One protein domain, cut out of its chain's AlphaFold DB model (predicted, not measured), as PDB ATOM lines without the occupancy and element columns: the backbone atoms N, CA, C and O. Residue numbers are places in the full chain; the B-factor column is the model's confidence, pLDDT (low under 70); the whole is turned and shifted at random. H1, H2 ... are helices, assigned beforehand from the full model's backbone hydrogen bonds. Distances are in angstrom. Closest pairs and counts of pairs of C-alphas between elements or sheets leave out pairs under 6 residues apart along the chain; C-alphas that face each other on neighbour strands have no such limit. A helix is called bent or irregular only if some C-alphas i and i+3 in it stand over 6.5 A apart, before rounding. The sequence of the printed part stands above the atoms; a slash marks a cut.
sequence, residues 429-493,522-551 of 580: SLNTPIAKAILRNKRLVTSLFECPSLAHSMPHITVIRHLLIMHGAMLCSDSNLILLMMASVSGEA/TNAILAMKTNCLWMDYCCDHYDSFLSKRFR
ATOM      1  N   SER A 429       0.587  -0.237 -11.940       86.44
ATOM      2  CA  SER A 429       1.709   0.190 -11.111       86.44
ATOM      3  C   SER A 429       3.011   0.017 -11.889       86.44
ATOM      4  O   SER A 429       3.051  -0.673 -12.909       86.44
ATOM      5  N   LEU A 430       4.077   0.657 -11.409       91.69
ATOM      6  CA  LEU A 430       5.405   0.564 -12.005       91.69
ATOM      7  C   LEU A 430       6.322  -0.260 -11.109       91.69
ATOM      8  O   LEU A 430       6.302  -0.113  -9.887       91.69
ATOM      9  N   ASN A 431       7.158  -1.092 -11.726       93.06
ATOM     10  CA  ASN A 431       8.318  -1.661 -11.054       93.06
ATOM     11  C   ASN A 431       9.494  -0.658 -11.077       93.06
ATOM     12  O   ASN A 431       9.470   0.338 -11.806       93.06
ATOM     13  N   THR A 432      10.536  -0.925 -10.286       93.38
ATOM     14  CA  THR A 432      11.699  -0.029 -10.171       93.38
ATOM     15  C   THR A 432      12.401   0.238 -11.515       93.38
ATOM     16  O   THR A 432      12.659   1.410 -11.793       93.38
ATOM     17  N   PRO A 433      12.706  -0.765 -12.370       94.69
ATOM     18  CA  PRO A 433      13.297  -0.515 -13.691       94.69
ATOM     19  C   PRO A 433      12.477   0.424 -14.585       94.69
ATOM     20  O   PRO A 433      13.036   1.342 -15.182       94.69
ATOM     21  N   ILE A 434      11.154   0.240 -14.637       96.19
ATOM     22  CA  ILE A 434      10.255   1.086 -15.430       96.19
ATOM     23  C   ILE A 434      10.213   2.505 -14.856       96.19
ATOM     24  O   ILE A 434      10.331   3.471 -15.605       96.19
ATOM     25  N   ALA A 435      10.093   2.656 -13.534       95.50
ATOM     26  CA  ALA A 435      10.082   3.972 -12.899       95.50
ATOM     27  C   ALA A 435      11.394   4.737 -13.142       95.50
ATOM     28  O   ALA A 435      11.360   5.922 -13.470       95.50
ATOM     29  N   LYS A 436      12.542   4.052 -13.043       94.31
ATOM     30  CA  LYS A 436      13.859   4.602 -13.392       94.31
ATOM     31  C   LYS A 436      13.904   5.068 -14.849       94.31
ATOM     32  O   LYS A 436      14.345   6.181 -15.098       94.31
ATOM     33  N   ALA A 437      13.432   4.250 -15.790       95.00
ATOM     34  CA  ALA A 437      13.398   4.595 -17.211       95.00
ATOM     35  C   ALA A 437      12.483   5.787 -17.520       95.00
ATOM     36  O   ALA A 437      12.888   6.691 -18.241       95.00
ATOM     37  N   ILE A 438      11.286   5.835 -16.925       95.56
ATOM     38  CA  ILE A 438      10.378   6.978 -17.075       95.56
ATOM     39  C   ILE A 438      11.038   8.237 -16.529       95.56
ATOM     40  O   ILE A 438      11.071   9.227 -17.241       95.56
ATOM     41  N   LEU A 439      11.640   8.194 -15.331       93.50
ATOM     42  CA  LEU A 439      12.401   9.325 -14.784       93.50
ATOM     43  C   LEU A 439      13.537   9.778 -15.708       93.50
ATOM     44  O   LEU A 439      13.965  10.931 -15.614       93.50
ATOM     45  N   ARG A 440      14.001   8.906 -16.617       90.50
ATOM     46  CA  ARG A 440      14.962   9.309 -17.633       90.50
ATOM     47  C   ARG A 440      14.355  10.042 -18.827       90.50
ATOM     48  O   ARG A 440      15.036  10.851 -19.444       90.50
ATOM     49  N   ASN A 441      13.098   9.816 -19.145       93.56
ATOM     50  CA  ASN A 441      12.453  10.470 -20.266       93.56
ATOM     51  C   ASN A 441      11.847  11.798 -19.814       93.56
ATOM     52  O   ASN A 441      10.758  11.840 -19.232       93.56
ATOM     53  N   LYS A 442      12.570  12.897 -20.058       90.25
ATOM     54  CA  LYS A 442      12.202  14.217 -19.536       90.25
ATOM     55  C   LYS A 442      10.856  14.653 -20.091       90.25
ATOM     56  O   LYS A 442      10.004  15.110 -19.335       90.25
ATOM     57  N   ARG A 443      10.619  14.433 -21.387       92.44
ATOM     58  CA  ARG A 443       9.344  14.763 -22.045       92.44
ATOM     59  C   ARG A 443       8.169  14.001 -21.449       92.44
ATOM     60  O   ARG A 443       7.113  14.594 -21.212       92.44
ATOM     61  N   LEU A 444       8.345  12.705 -21.196       94.50
ATOM     62  CA  LEU A 444       7.305  11.876 -20.602       94.50
ATOM     63  C   LEU A 444       7.004  12.322 -19.171       94.50
ATOM     64  O   LEU A 444       5.846  12.580 -18.861       94.50
ATOM     65  N   VAL A 445       8.018  12.483 -18.315       94.06
ATOM     66  CA  VAL A 445       7.819  12.933 -16.922       94.06
ATOM     67  C   VAL A 445       7.151  14.298 -16.886       94.06
ATOM     68  O   VAL A 445       6.153  14.458 -16.189       94.06
ATOM     69  N   THR A 446       7.645  15.262 -17.662       93.19
ATOM     70  CA  THR A 446       7.035  16.589 -17.766       93.19
ATOM     71  C   THR A 446       5.555  16.476 -18.129       93.19
ATOM     72  O   THR A 446       4.712  16.989 -17.399       93.19
ATOM     73  N   SER A 447       5.209  15.690 -19.152       92.38
ATOM     74  CA  SER A 447       3.811  15.477 -19.558       92.38
ATOM     75  C   SER A 447       2.956  14.840 -18.456       92.38
ATOM     76  O   SER A 447       1.801  15.225 -18.261       92.38
ATOM     77  N   LEU A 448       3.519  13.888 -17.703       93.06
ATOM     78  CA  LEU A 448       2.829  13.229 -16.596       93.06
ATOM     79  C   LEU A 448       2.522  14.184 -15.446       93.06
ATOM     80  O   LEU A 448       1.518  13.966 -14.771       93.06
ATOM     81  N   PHE A 449       3.334  15.213 -15.204       91.69
ATOM     82  CA  PHE A 449       3.148  16.150 -14.089       91.69
ATOM     83  C   PHE A 449       2.496  17.482 -14.492       91.69
ATOM     84  O   PHE A 449       1.798  18.067 -13.668       91.69
ATOM     85  N   GLU A 450       2.645  17.932 -15.740       89.12
ATOM     86  CA  GLU A 450       2.046  19.180 -16.235       89.12
ATOM     87  C   GLU A 450       0.553  19.059 -16.533       89.12
ATOM     88  O   GLU A 450      -0.187  20.014 -16.320       89.12
ATOM     89  N   CYS A 451       0.090  17.908 -17.033       81.50
ATOM     90  CA  CYS A 451      -1.264  17.767 -17.560       81.50
ATOM     91  C   CYS A 451      -2.271  17.339 -16.465       81.50
ATOM     92  O   CYS A 451      -2.271  16.174 -16.043       81.50
ATOM     93  N   PRO A 452      -3.181  18.220 -15.999       73.19
ATOM     94  CA  PRO A 452      -4.138  17.874 -14.944       73.19
ATOM     95  C   PRO A 452      -5.258  16.965 -15.468       73.19
ATOM     96  O   PRO A 452      -5.793  16.138 -14.731       73.19
ATOM     97  N   SER A 453      -5.590  17.063 -16.761       76.06
ATOM     98  CA  SER A 453      -6.627  16.246 -17.401       76.06
ATOM     99  C   SER A 453      -6.269  14.761 -17.475       76.06
ATOM    100  O   SER A 453      -7.180  13.941 -17.560       76.06
ATOM    101  N   LEU A 454      -4.986  14.390 -17.339       79.25
ATOM    102  CA  LEU A 454      -4.570  12.985 -17.247       79.25
ATOM    103  C   LEU A 454      -5.198  12.253 -16.055       79.25
ATOM    104  O   LEU A 454      -5.421  11.050 -16.141       79.25
ATOM    105  N   ALA A 455      -5.535  12.959 -14.969       74.56
ATOM    106  CA  ALA A 455      -6.234  12.366 -13.826       74.56
ATOM    107  C   ALA A 455      -7.628  11.836 -14.186       74.56
ATOM    108  O   ALA A 455      -8.088  10.862 -13.596       74.56
ATOM    109  N   HIS A 456      -8.275  12.441 -15.182       75.06
ATOM    110  CA  HIS A 456      -9.594  12.019 -15.644       75.06
ATOM    111  C   HIS A 456      -9.502  10.863 -16.644       75.06
ATOM    112  O   HIS A 456     -10.360   9.984 -16.645       75.06
ATOM    113  N   SER A 457      -8.465  10.843 -17.488       78.44
ATOM    114  CA  SER A 457      -8.294   9.818 -18.524       78.44
ATOM    115  C   SER A 457      -7.544   8.571 -18.045       78.44
ATOM    116  O   SER A 457      -7.718   7.506 -18.632       78.44
ATOM    117  N   MET A 458      -6.721   8.670 -16.996       83.81
ATOM    118  CA  MET A 458      -5.884   7.584 -16.474       83.81
ATOM    119  C   MET A 458      -6.086   7.427 -14.954       83.81
ATOM    120  O   MET A 458      -5.391   8.074 -14.170       83.81
ATOM    121  N   PRO A 459      -6.988   6.529 -14.506       79.38
ATOM    122  CA  PRO A 459      -7.361   6.390 -13.091       79.38
ATOM    123  C   PRO A 459      -6.197   6.088 -12.134       79.38
ATOM    124  O   PRO A 459      -6.260   6.409 -10.949       79.38
ATOM    125  N   HIS A 460      -5.122   5.467 -12.630       86.56
ATOM    126  CA  HIS A 460      -3.956   5.072 -11.834       86.56
ATOM    127  C   HIS A 460      -2.818   6.107 -11.834       86.56
ATOM    128  O   HIS A 460      -1.783   5.877 -11.204       86.56
ATOM    129  N   ILE A 461      -2.989   7.264 -12.489       88.69
ATOM    130  CA  ILE A 461      -1.910   8.251 -12.639       88.69
ATOM    131  C   ILE A 461      -1.399   8.787 -11.306       88.69
ATOM    132  O   ILE A 461      -0.202   9.005 -11.160       88.69
ATOM    133  N   THR A 462      -2.268   8.949 -10.306       87.06
ATOM    134  CA  THR A 462      -1.855   9.413  -8.977       87.06
ATOM    135  C   THR A 462      -0.890   8.422  -8.333       87.06
ATOM    136  O   THR A 462       0.139   8.837  -7.807       87.06
ATOM    137  N   VAL A 463      -1.150   7.112  -8.437       89.12
ATOM    138  CA  VAL A 463      -0.246   6.063  -7.928       89.12
ATOM    139  C   VAL A 463       1.096   6.117  -8.657       89.12
ATOM    140  O   VAL A 463       2.146   6.095  -8.019       89.12
ATOM    141  N   ILE A 464       1.064   6.257  -9.984       92.06
ATOM    142  CA  ILE A 464       2.266   6.390 -10.816       92.06
ATOM    143  C   ILE A 464       3.079   7.630 -10.412       92.06
ATOM    144  O   ILE A 464       4.270   7.509 -10.140       92.06
ATOM    145  N   ARG A 465       2.448   8.805 -10.289       92.25
ATOM    146  CA  ARG A 465       3.098  10.054  -9.854       92.25
ATOM    147  C   ARG A 465       3.745   9.908  -8.480       92.25
ATOM    148  O   ARG A 465       4.896  10.297  -8.310       92.25
ATOM    149  N   HIS A 466       3.044   9.303  -7.519       90.94
ATOM    150  CA  HIS A 466       3.586   9.054  -6.184       90.94
ATOM    151  C   HIS A 466       4.824   8.151  -6.238       90.94
ATOM    152  O   HIS A 466       5.839   8.479  -5.629       90.94
ATOM    153  N   LEU A 467       4.781   7.054  -7.002       92.50
ATOM    154  CA  LEU A 467       5.936   6.170  -7.188       92.50
ATOM    155  C   LEU A 467       7.118   6.899  -7.838       92.50
ATOM    156  O   LEU A 467       8.249   6.764  -7.373       92.50
ATOM    157  N   LEU A 468       6.863   7.710  -8.868       94.94
ATOM    158  CA  LEU A 468       7.895   8.509  -9.529       94.94
ATOM    159  C   LEU A 468       8.522   9.532  -8.575       94.94
ATOM    160  O   LEU A 468       9.738   9.682  -8.592       94.94
ATOM    161  N   ILE A 469       7.744  10.170  -7.693       94.69
ATOM    162  CA  ILE A 469       8.280  11.071  -6.658       94.69
ATOM    163  C   ILE A 469       9.170  10.305  -5.669       94.69
ATOM    164  O   ILE A 469      10.259  10.766  -5.326       94.69
ATOM    165  N   MET A 470       8.738   9.119  -5.229       94.31
ATOM    166  CA  MET A 470       9.518   8.296  -4.300       94.31
ATOM    167  C   MET A 470      10.842   7.829  -4.915       94.31
ATOM    168  O   MET A 470      11.870   7.869  -4.243       94.31
ATOM    169  N   HIS A 471      10.846   7.432  -6.190       94.00
ATOM    170  CA  HIS A 471      12.083   7.115  -6.906       94.00
ATOM    171  C   HIS A 471      12.918   8.368  -7.199       94.00
ATOM    172  O   HIS A 471      14.143   8.329  -7.080       94.00
ATOM    173  N   GLY A 472      12.267   9.494  -7.496       93.94
ATOM    174  CA  GLY A 472      12.896  10.793  -7.705       93.94
ATOM    175  C   GLY A 472      13.752  11.219  -6.514       93.94
ATOM    176  O   GLY A 472      14.861  11.695  -6.721       93.94
ATOM    177  N   ALA A 473      13.326  10.936  -5.277       92.25
ATOM    178  CA  ALA A 473      14.099  11.207  -4.055       92.25
ATOM    179  C   ALA A 473      15.553  10.704  -4.092       92.25
ATOM    180  O   ALA A 473      16.426  11.302  -3.462       92.25
ATOM    181  N   MET A 474      15.816   9.612  -4.816       90.38
ATOM    182  CA  MET A 474      17.158   9.039  -4.952       90.38
ATOM    183  C   MET A 474      17.874   9.437  -6.247       90.38
ATOM    184  O   MET A 474      19.092   9.318  -6.306       90.38
ATOM    185  N   LEU A 475      17.134   9.851  -7.279       92.31
ATOM    186  CA  LEU A 475      17.627   9.897  -8.663       92.31
ATOM    187  C   LEU A 475      17.546  11.282  -9.306       92.31
ATOM    188  O   LEU A 475      18.263  11.549 -10.260       92.31
ATOM    189  N   CYS A 476      16.656  12.146  -8.824       93.31
ATOM    190  CA  CYS A 476      16.330  13.415  -9.456       93.31
ATOM    191  C   CYS A 476      17.056  14.575  -8.775       93.31
ATOM    192  O   CYS A 476      17.055  14.704  -7.546       93.31
ATOM    193  N   SER A 477      17.625  15.435  -9.609       92.12
ATOM    194  CA  SER A 477      18.328  16.674  -9.265       92.12
ATOM    195  C   SER A 477      17.924  17.837 -10.196       92.12
ATOM    196  O   SER A 477      18.528  18.906 -10.121       92.12
ATOM    197  N   ASP A 478      16.924  17.648 -11.072       91.00
ATOM    198  CA  ASP A 478      16.419  18.667 -12.007       91.00
ATOM    199  C   ASP A 478      15.395  19.570 -11.304       91.00
ATOM    200  O   ASP A 478      14.328  19.122 -10.868       91.00
ATOM    201  N   SER A 479      15.712  20.862 -11.205       90.44
ATOM    202  CA  SER A 479      14.882  21.849 -10.512       90.44
ATOM    203  C   SER A 479      13.488  22.007 -11.129       90.44
ATOM    204  O   SER A 479      12.514  22.141 -10.386       90.44
ATOM    205  N   ASN A 480      13.354  21.931 -12.456       90.44
ATOM    206  CA  ASN A 480      12.070  22.072 -13.146       90.44
ATOM    207  C   ASN A 480      11.159  20.882 -12.843       90.44
ATOM    208  O   ASN A 480       9.993  21.068 -12.494       90.44
ATOM    209  N   LEU A 481      11.693  19.659 -12.911       91.50
ATOM    210  CA  LEU A 481      10.925  18.457 -12.576       91.50
ATOM    211  C   LEU A 481      10.485  18.466 -11.109       91.50
ATOM    212  O   LEU A 481       9.340  18.135 -10.808       91.50
ATOM    213  N   ILE A 482      11.358  18.904 -10.197       92.56
ATOM    214  CA  ILE A 482      11.021  19.037  -8.774       92.56
ATOM    215  C   ILE A 482       9.874  20.035  -8.575       92.56
ATOM    216  O   ILE A 482       8.946  19.749  -7.815       92.56
ATOM    217  N   LEU A 483       9.899  21.182  -9.260       91.00
ATOM    218  CA  LEU A 483       8.826  22.178  -9.187       91.00
ATOM    219  C   LEU A 483       7.496  21.632  -9.725       91.00
ATOM    220  O   LEU A 483       6.462  21.833  -9.086       91.00
ATOM    221  N   LEU A 484       7.517  20.886 -10.832       91.31
ATOM    222  CA  LEU A 484       6.330  20.224 -11.382       91.31
ATOM    223  C   LEU A 484       5.749  19.184 -10.413       91.31
ATOM    224  O   LEU A 484       4.549  19.193 -10.135       91.31
ATOM    225  N   MET A 485       6.598  18.334  -9.829       92.19
ATOM    226  CA  MET A 485       6.191  17.353  -8.815       92.19
ATOM    227  C   MET A 485       5.636  18.026  -7.549       92.19
ATOM    228  O   MET A 485       4.676  17.551  -6.946       92.19
ATOM    229  N   MET A 486       6.204  19.162  -7.137       89.81
ATOM    230  CA  MET A 486       5.676  19.955  -6.024       89.81
ATOM    231  C   MET A 486       4.302  20.554  -6.334       89.81
ATOM    232  O   MET A 486       3.419  20.555  -5.468       89.81
ATOM    233  N   ALA A 487       4.125  21.078  -7.548       87.31
ATOM    234  CA  ALA A 487       2.868  21.658  -7.996       87.31
ATOM    235  C   ALA A 487       1.763  20.596  -8.061       87.31
ATOM    236  O   ALA A 487       0.666  20.841  -7.559       87.31
ATOM    237  N   SER A 488       2.063  19.393  -8.568       84.69
ATOM    238  CA  SER A 488       1.083  18.303  -8.638       84.69
ATOM    239  C   SER A 488       0.603  17.871  -7.250       84.69
ATOM    240  O   SER A 488      -0.596  17.730  -7.032       84.69
ATOM    241  N   VAL A 489       1.515  17.740  -6.280       82.94
ATOM    242  CA  VAL A 489       1.165  17.387  -4.890       82.94
ATOM    243  C   VAL A 489       0.351  18.496  -4.213       82.94
ATOM    244  O   VAL A 489      -0.498  18.219  -3.367       82.94
ATOM    245  N   SER A 490       0.596  19.758  -4.574       75.94
ATOM    246  CA  SER A 490      -0.139  20.903  -4.026       75.94
ATOM    247  C   SER A 490      -1.546  21.030  -4.619       75.94
ATOM    248  O   SER A 490      -2.476  21.345  -3.883       75.94
ATOM    249  N   GLY A 491      -1.713  20.753  -5.917       63.22
ATOM    250  CA  GLY A 491      -3.008  20.780  -6.607       63.22
ATOM    251  C   GLY A 491      -3.930  19.611  -6.244       63.22
ATOM    252  O   GLY A 491      -5.145  19.778  -6.202       63.22
ATOM    253  N   GLU A 492      -3.372  18.446  -5.897       56.59
ATOM    254  CA  GLU A 492      -4.141  17.281  -5.424       56.59
ATOM    255  C   GLU A 492      -4.780  17.491  -4.030       56.59
ATOM    256  O   GLU A 492      -5.667  16.737  -3.635       56.59
ATOM    257  N   ALA A 493      -4.382  18.535  -3.287       52.81
ATOM    258  CA  ALA A 493      -4.914  18.855  -1.959       52.81
ATOM    259  C   ALA A 493      -6.198  19.715  -1.970       52.81
ATOM    260  O   ALA A 493      -6.755  19.989  -0.905       52.81
ATOM    261  N   THR A 522       6.452  14.395   1.073       85.19
ATOM    262  CA  THR A 522       7.100  15.648   1.488       85.19
ATOM    263  C   THR A 522       8.597  15.438   1.739       85.19
ATOM    264  O   THR A 522       9.417  16.246   1.299       85.19
ATOM    265  N   ASN A 523       8.968  14.332   2.390       87.62
ATOM    266  CA  ASN A 523      10.369  13.974   2.620       87.62
ATOM    267  C   ASN A 523      11.101  13.626   1.315       87.62
ATOM    268  O   ASN A 523      12.253  14.020   1.146       87.62
ATOM    269  N   ALA A 524      10.434  12.940   0.382       91.00
ATOM    270  CA  ALA A 524      10.973  12.631  -0.939       91.00
ATOM    271  C   ALA A 524      11.308  13.907  -1.727       91.00
ATOM    272  O   ALA A 524      12.408  14.039  -2.256       91.00
ATOM    273  N   ILE A 525      10.402  14.889  -1.728       90.06
ATOM    274  CA  ILE A 525      10.640  16.199  -2.348       90.06
ATOM    275  C   ILE A 525      11.821  16.914  -1.692       90.06
ATOM    276  O   ILE A 525      12.667  17.462  -2.397       90.06
ATOM    277  N   LEU A 526      11.916  16.900  -0.359       86.94
ATOM    278  CA  LEU A 526      13.048  17.511   0.339       86.94
ATOM    279  C   LEU A 526      14.382  16.864  -0.067       86.94
ATOM    280  O   LEU A 526      15.341  17.584  -0.328       86.94
ATOM    281  N   ALA A 527      14.426  15.534  -0.185       88.81
ATOM    282  CA  ALA A 527      15.612  14.822  -0.651       88.81
ATOM    283  C   ALA A 527      16.006  15.221  -2.086       88.81
ATOM    284  O   ALA A 527      17.179  15.491  -2.335       88.81
ATOM    285  N   MET A 528      15.041  15.357  -3.005       92.00
ATOM    286  CA  MET A 528      15.317  15.834  -4.371       92.00
ATOM    287  C   MET A 528      15.895  17.251  -4.387       92.00
ATOM    288  O   MET A 528      16.830  17.529  -5.132       92.00
ATOM    289  N   LYS A 529      15.388  18.149  -3.533       89.38
ATOM    290  CA  LYS A 529      15.949  19.504  -3.397       89.38
ATOM    291  C   LYS A 529      17.403  19.473  -2.948       89.38
ATOM    292  O   LYS A 529      18.231  20.187  -3.499       89.38
ATOM    293  N   THR A 530      17.718  18.626  -1.971       87.50
ATOM    294  CA  THR A 530      19.094  18.415  -1.515       87.50
ATOM    295  C   THR A 530      19.984  17.894  -2.642       87.50
ATOM    296  O   THR A 530      21.069  18.432  -2.831       87.50
ATOM    297  N   ASN A 531      19.519  16.908  -3.415       90.94
ATOM    298  CA  ASN A 531      20.253  16.385  -4.571       90.94
ATOM    299  C   ASN A 531      20.500  17.470  -5.624       90.94
ATOM    300  O   ASN A 531      21.611  17.585  -6.129       90.94
ATOM    301  N   CYS A 532      19.480  18.279  -5.926       90.06
ATOM    302  CA  CYS A 532      19.566  19.399  -6.859       90.06
ATOM    303  C   CYS A 532      20.649  20.395  -6.430       90.06
ATOM    304  O   CYS A 532      21.554  20.673  -7.201       90.06
ATOM    305  N   LEU A 533      20.639  20.845  -5.173       86.62
ATOM    306  CA  LEU A 533      21.644  21.783  -4.657       86.62
ATOM    307  C   LEU A 533      23.057  21.200  -4.592       86.62
ATOM    308  O   LEU A 533      24.045  21.904  -4.797       86.62
ATOM    309  N   TRP A 534      23.160  19.918  -4.254       88.56
ATOM    310  CA  TRP A 534      24.438  19.230  -4.225       88.56
ATOM    311  C   TRP A 534      25.030  19.098  -5.634       88.56
ATOM    312  O   TRP A 534      26.210  19.396  -5.820       88.56
ATOM    313  N   MET A 535      24.218  18.713  -6.624       91.00
ATOM    314  CA  MET A 535      24.648  18.627  -8.023       91.00
ATOM    315  C   MET A 535      24.922  19.982  -8.638       91.00
ATOM    316  O   MET A 535      25.884  20.111  -9.394       91.00
ATOM    317  N   ASP A 536      24.137  20.987  -8.261       86.69
ATOM    318  CA  ASP A 536      24.410  22.373  -8.581       86.69
ATOM    319  C   ASP A 536      25.858  22.693  -8.176       86.69
ATOM    320  O   ASP A 536      26.679  22.997  -9.029       86.69
ATOM    321  N   TYR A 537      26.268  22.442  -6.933       88.88
ATOM    322  CA  TYR A 537      27.679  22.617  -6.581       88.88
ATOM    323  C   TYR A 537      28.636  21.730  -7.401       88.88
ATOM    324  O   TYR A 537      29.571  22.224  -8.023       88.88
ATOM    325  N   CYS A 538      28.428  20.413  -7.402       91.44
ATOM    326  CA  CYS A 538      29.460  19.464  -7.823       91.44
ATOM    327  C   CYS A 538      29.745  19.446  -9.321       91.44
ATOM    328  O   CYS A 538      30.872  19.136  -9.698       91.44
ATOM    329  N   CYS A 539      28.768  19.750 -10.177       91.06
ATOM    330  CA  CYS A 539      28.922  19.514 -11.610       91.06
ATOM    331  C   CYS A 539      30.054  20.339 -12.242       91.06
ATOM    332  O   CYS A 539      30.792  19.800 -13.063       91.06
ATOM    333  N   ASP A 540      30.253  21.590 -11.813       89.19
ATOM    334  CA  ASP A 540      31.344  22.444 -12.309       89.19
ATOM    335  C   ASP A 540      32.722  21.907 -11.876       89.19
ATOM    336  O   ASP A 540      33.681  21.902 -12.652       89.19
ATOM    337  N   HIS A 541      32.823  21.421 -10.636       92.88
ATOM    338  CA  HIS A 541      34.055  20.839 -10.096       92.88
ATOM    339  C   HIS A 541      34.366  19.489 -10.746       92.88
ATOM    340  O   HIS A 541      35.510  19.224 -11.110       92.88
ATOM    341  N   TYR A 542      33.343  18.665 -10.986       94.69
ATOM    342  CA  TYR A 542      33.479  17.404 -11.713       94.69
ATOM    343  C   TYR A 542      33.953  17.643 -13.144       94.69
ATOM    344  O   TYR A 542      34.879  16.964 -13.588       94.69
ATOM    345  N   ASP A 543      33.382  18.628 -13.841       93.69
ATOM    346  CA  ASP A 543      33.824  19.020 -15.181       93.69
ATOM    347  C   ASP A 543      35.309  19.402 -15.197       93.69
ATOM    348  O   ASP A 543      36.096  18.832 -15.957       93.69
ATOM    349  N   SER A 544      35.707  20.313 -14.303       92.69
ATOM    350  CA  SER A 544      37.082  20.804 -14.180       92.69
ATOM    351  C   SER A 544      38.069  19.674 -13.862       92.69
ATOM    352  O   SER A 544      39.068  19.486 -14.572       92.69
ATOM    353  N   PHE A 545      37.767  18.878 -12.833       93.94
ATOM    354  CA  PHE A 545      38.600  17.770 -12.378       93.94
ATOM    355  C   PHE A 545      38.769  16.706 -13.468       93.94
ATOM    356  O   PHE A 545      39.896  16.349 -13.828       93.94
ATOM    357  N   LEU A 546      37.663  16.222 -14.044       95.19
ATOM    358  CA  LEU A 546      37.690  15.169 -15.060       95.19
ATOM    359  C   LEU A 546      38.340  15.657 -16.357       95.19
ATOM    360  O   LEU A 546      39.161  14.944 -16.937       95.19
ATOM    361  N   SER A 547      38.059  16.893 -16.778       94.25
ATOM    362  CA  SER A 547      38.709  17.515 -17.936       94.25
ATOM    363  C   SER A 547      40.225  17.574 -17.790       94.25
ATOM    364  O   SER A 547      40.951  17.359 -18.765       94.25
ATOM    365  N   LYS A 548      40.724  17.897 -16.592       92.88
ATOM    366  CA  LYS A 548      42.160  17.910 -16.303       92.88
ATOM    367  C   LYS A 548      42.732  16.491 -16.344       92.88
ATOM    368  O   LYS A 548      43.688  16.240 -17.075       92.88
ATOM    369  N   ARG A 549      42.101  15.544 -15.641       90.38
ATOM    370  CA  ARG A 549      42.568  14.151 -15.555       90.38
ATOM    371  C   ARG A 549      42.591  13.433 -16.902       90.38
ATOM    372  O   ARG A 549      43.541  12.704 -17.185       90.38
ATOM    373  N   PHE A 550      41.586  13.627 -17.755       89.44
ATOM    374  CA  PHE A 550      41.575  13.005 -19.079       89.44
ATOM    375  C   PHE A 550      42.610  13.609 -20.025       89.44
ATOM    376  O   PHE A 550      43.231  12.862 -20.781       89.44
ATOM    377  N   ARG A 551      42.866  14.921 -19.943       88.25
ATOM    378  CA  ARG A 551      43.958  15.559 -20.694       88.25
ATOM    379  C   ARG A 551      45.322  15.011 -20.277       88.25
ATOM    380  O   ARG A 551      46.114  14.642 -21.137       88.25
TER     381      ARG A 551
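This is residues 429 to 493 and 522 to 551 of the 580 residues of the protein "Putative puromycin-sensitive aminopeptidase-like protein" of Trypanosoma cruzi (UniProt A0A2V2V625). A compact helical body, in which H4, H5 and the first arm of the bent helix H6 form a bundle, with H1 and H2 packed on it and short H3 at one end, has one long arm: residues 537 to 551 of H6 stick out and make the length. The printed part has 95 residues with six named helices, H1 to H6 in chain order, and no named strand: all helix. The whole is loose, with a radius of gyration of the C-alphas of 15.4 A, and spans 53 by 24 by 19 A.

H1, residues 432 to 440, begins at C-alpha 432 (11.699, -0.029, -10.171) and is 12.4 A long. H2, residues 442 to 450, is 11.8 A; H3, residues 454 to 457, 5.1 A; H4, residues 461 to 475, 20.0 A; H5, residues 479 to 491, 18.3 A. By its hydrogen bonds H6, residues 522 to 551, was assigned as one helix, but it is bent: C-alphas 537 and 540 are 6.8 A apart. Its arms are H6a, residues 522 to 537, 23.2 A, and H6b, residues 540 to 551, 16.6 A, ending at (43.958, 15.559, -20.694).

H4 is the hub. Its residues 469 to 475 alone touch H6a, closest at C-alphas Ala 473 and Ala 524, 4.6 A. H4, H5 and H6a form an up-and-down bundle, each running against the one before. H2 touches H5 at a shallow tilt of 25 degrees, C-alphas Phe 449 and Leu 484 closest at 5.8 A. Every O i to N i+4 pair is within hydrogen-bond range in H1, H2, H5, H6a and H6b; in H4, 10 of 11 are; H3 is too short.

Residues 494 to 521 are not printed; C-alphas 493 and 522 are 12.9 A apart. Residues 491 to 493 are under pLDDT 70.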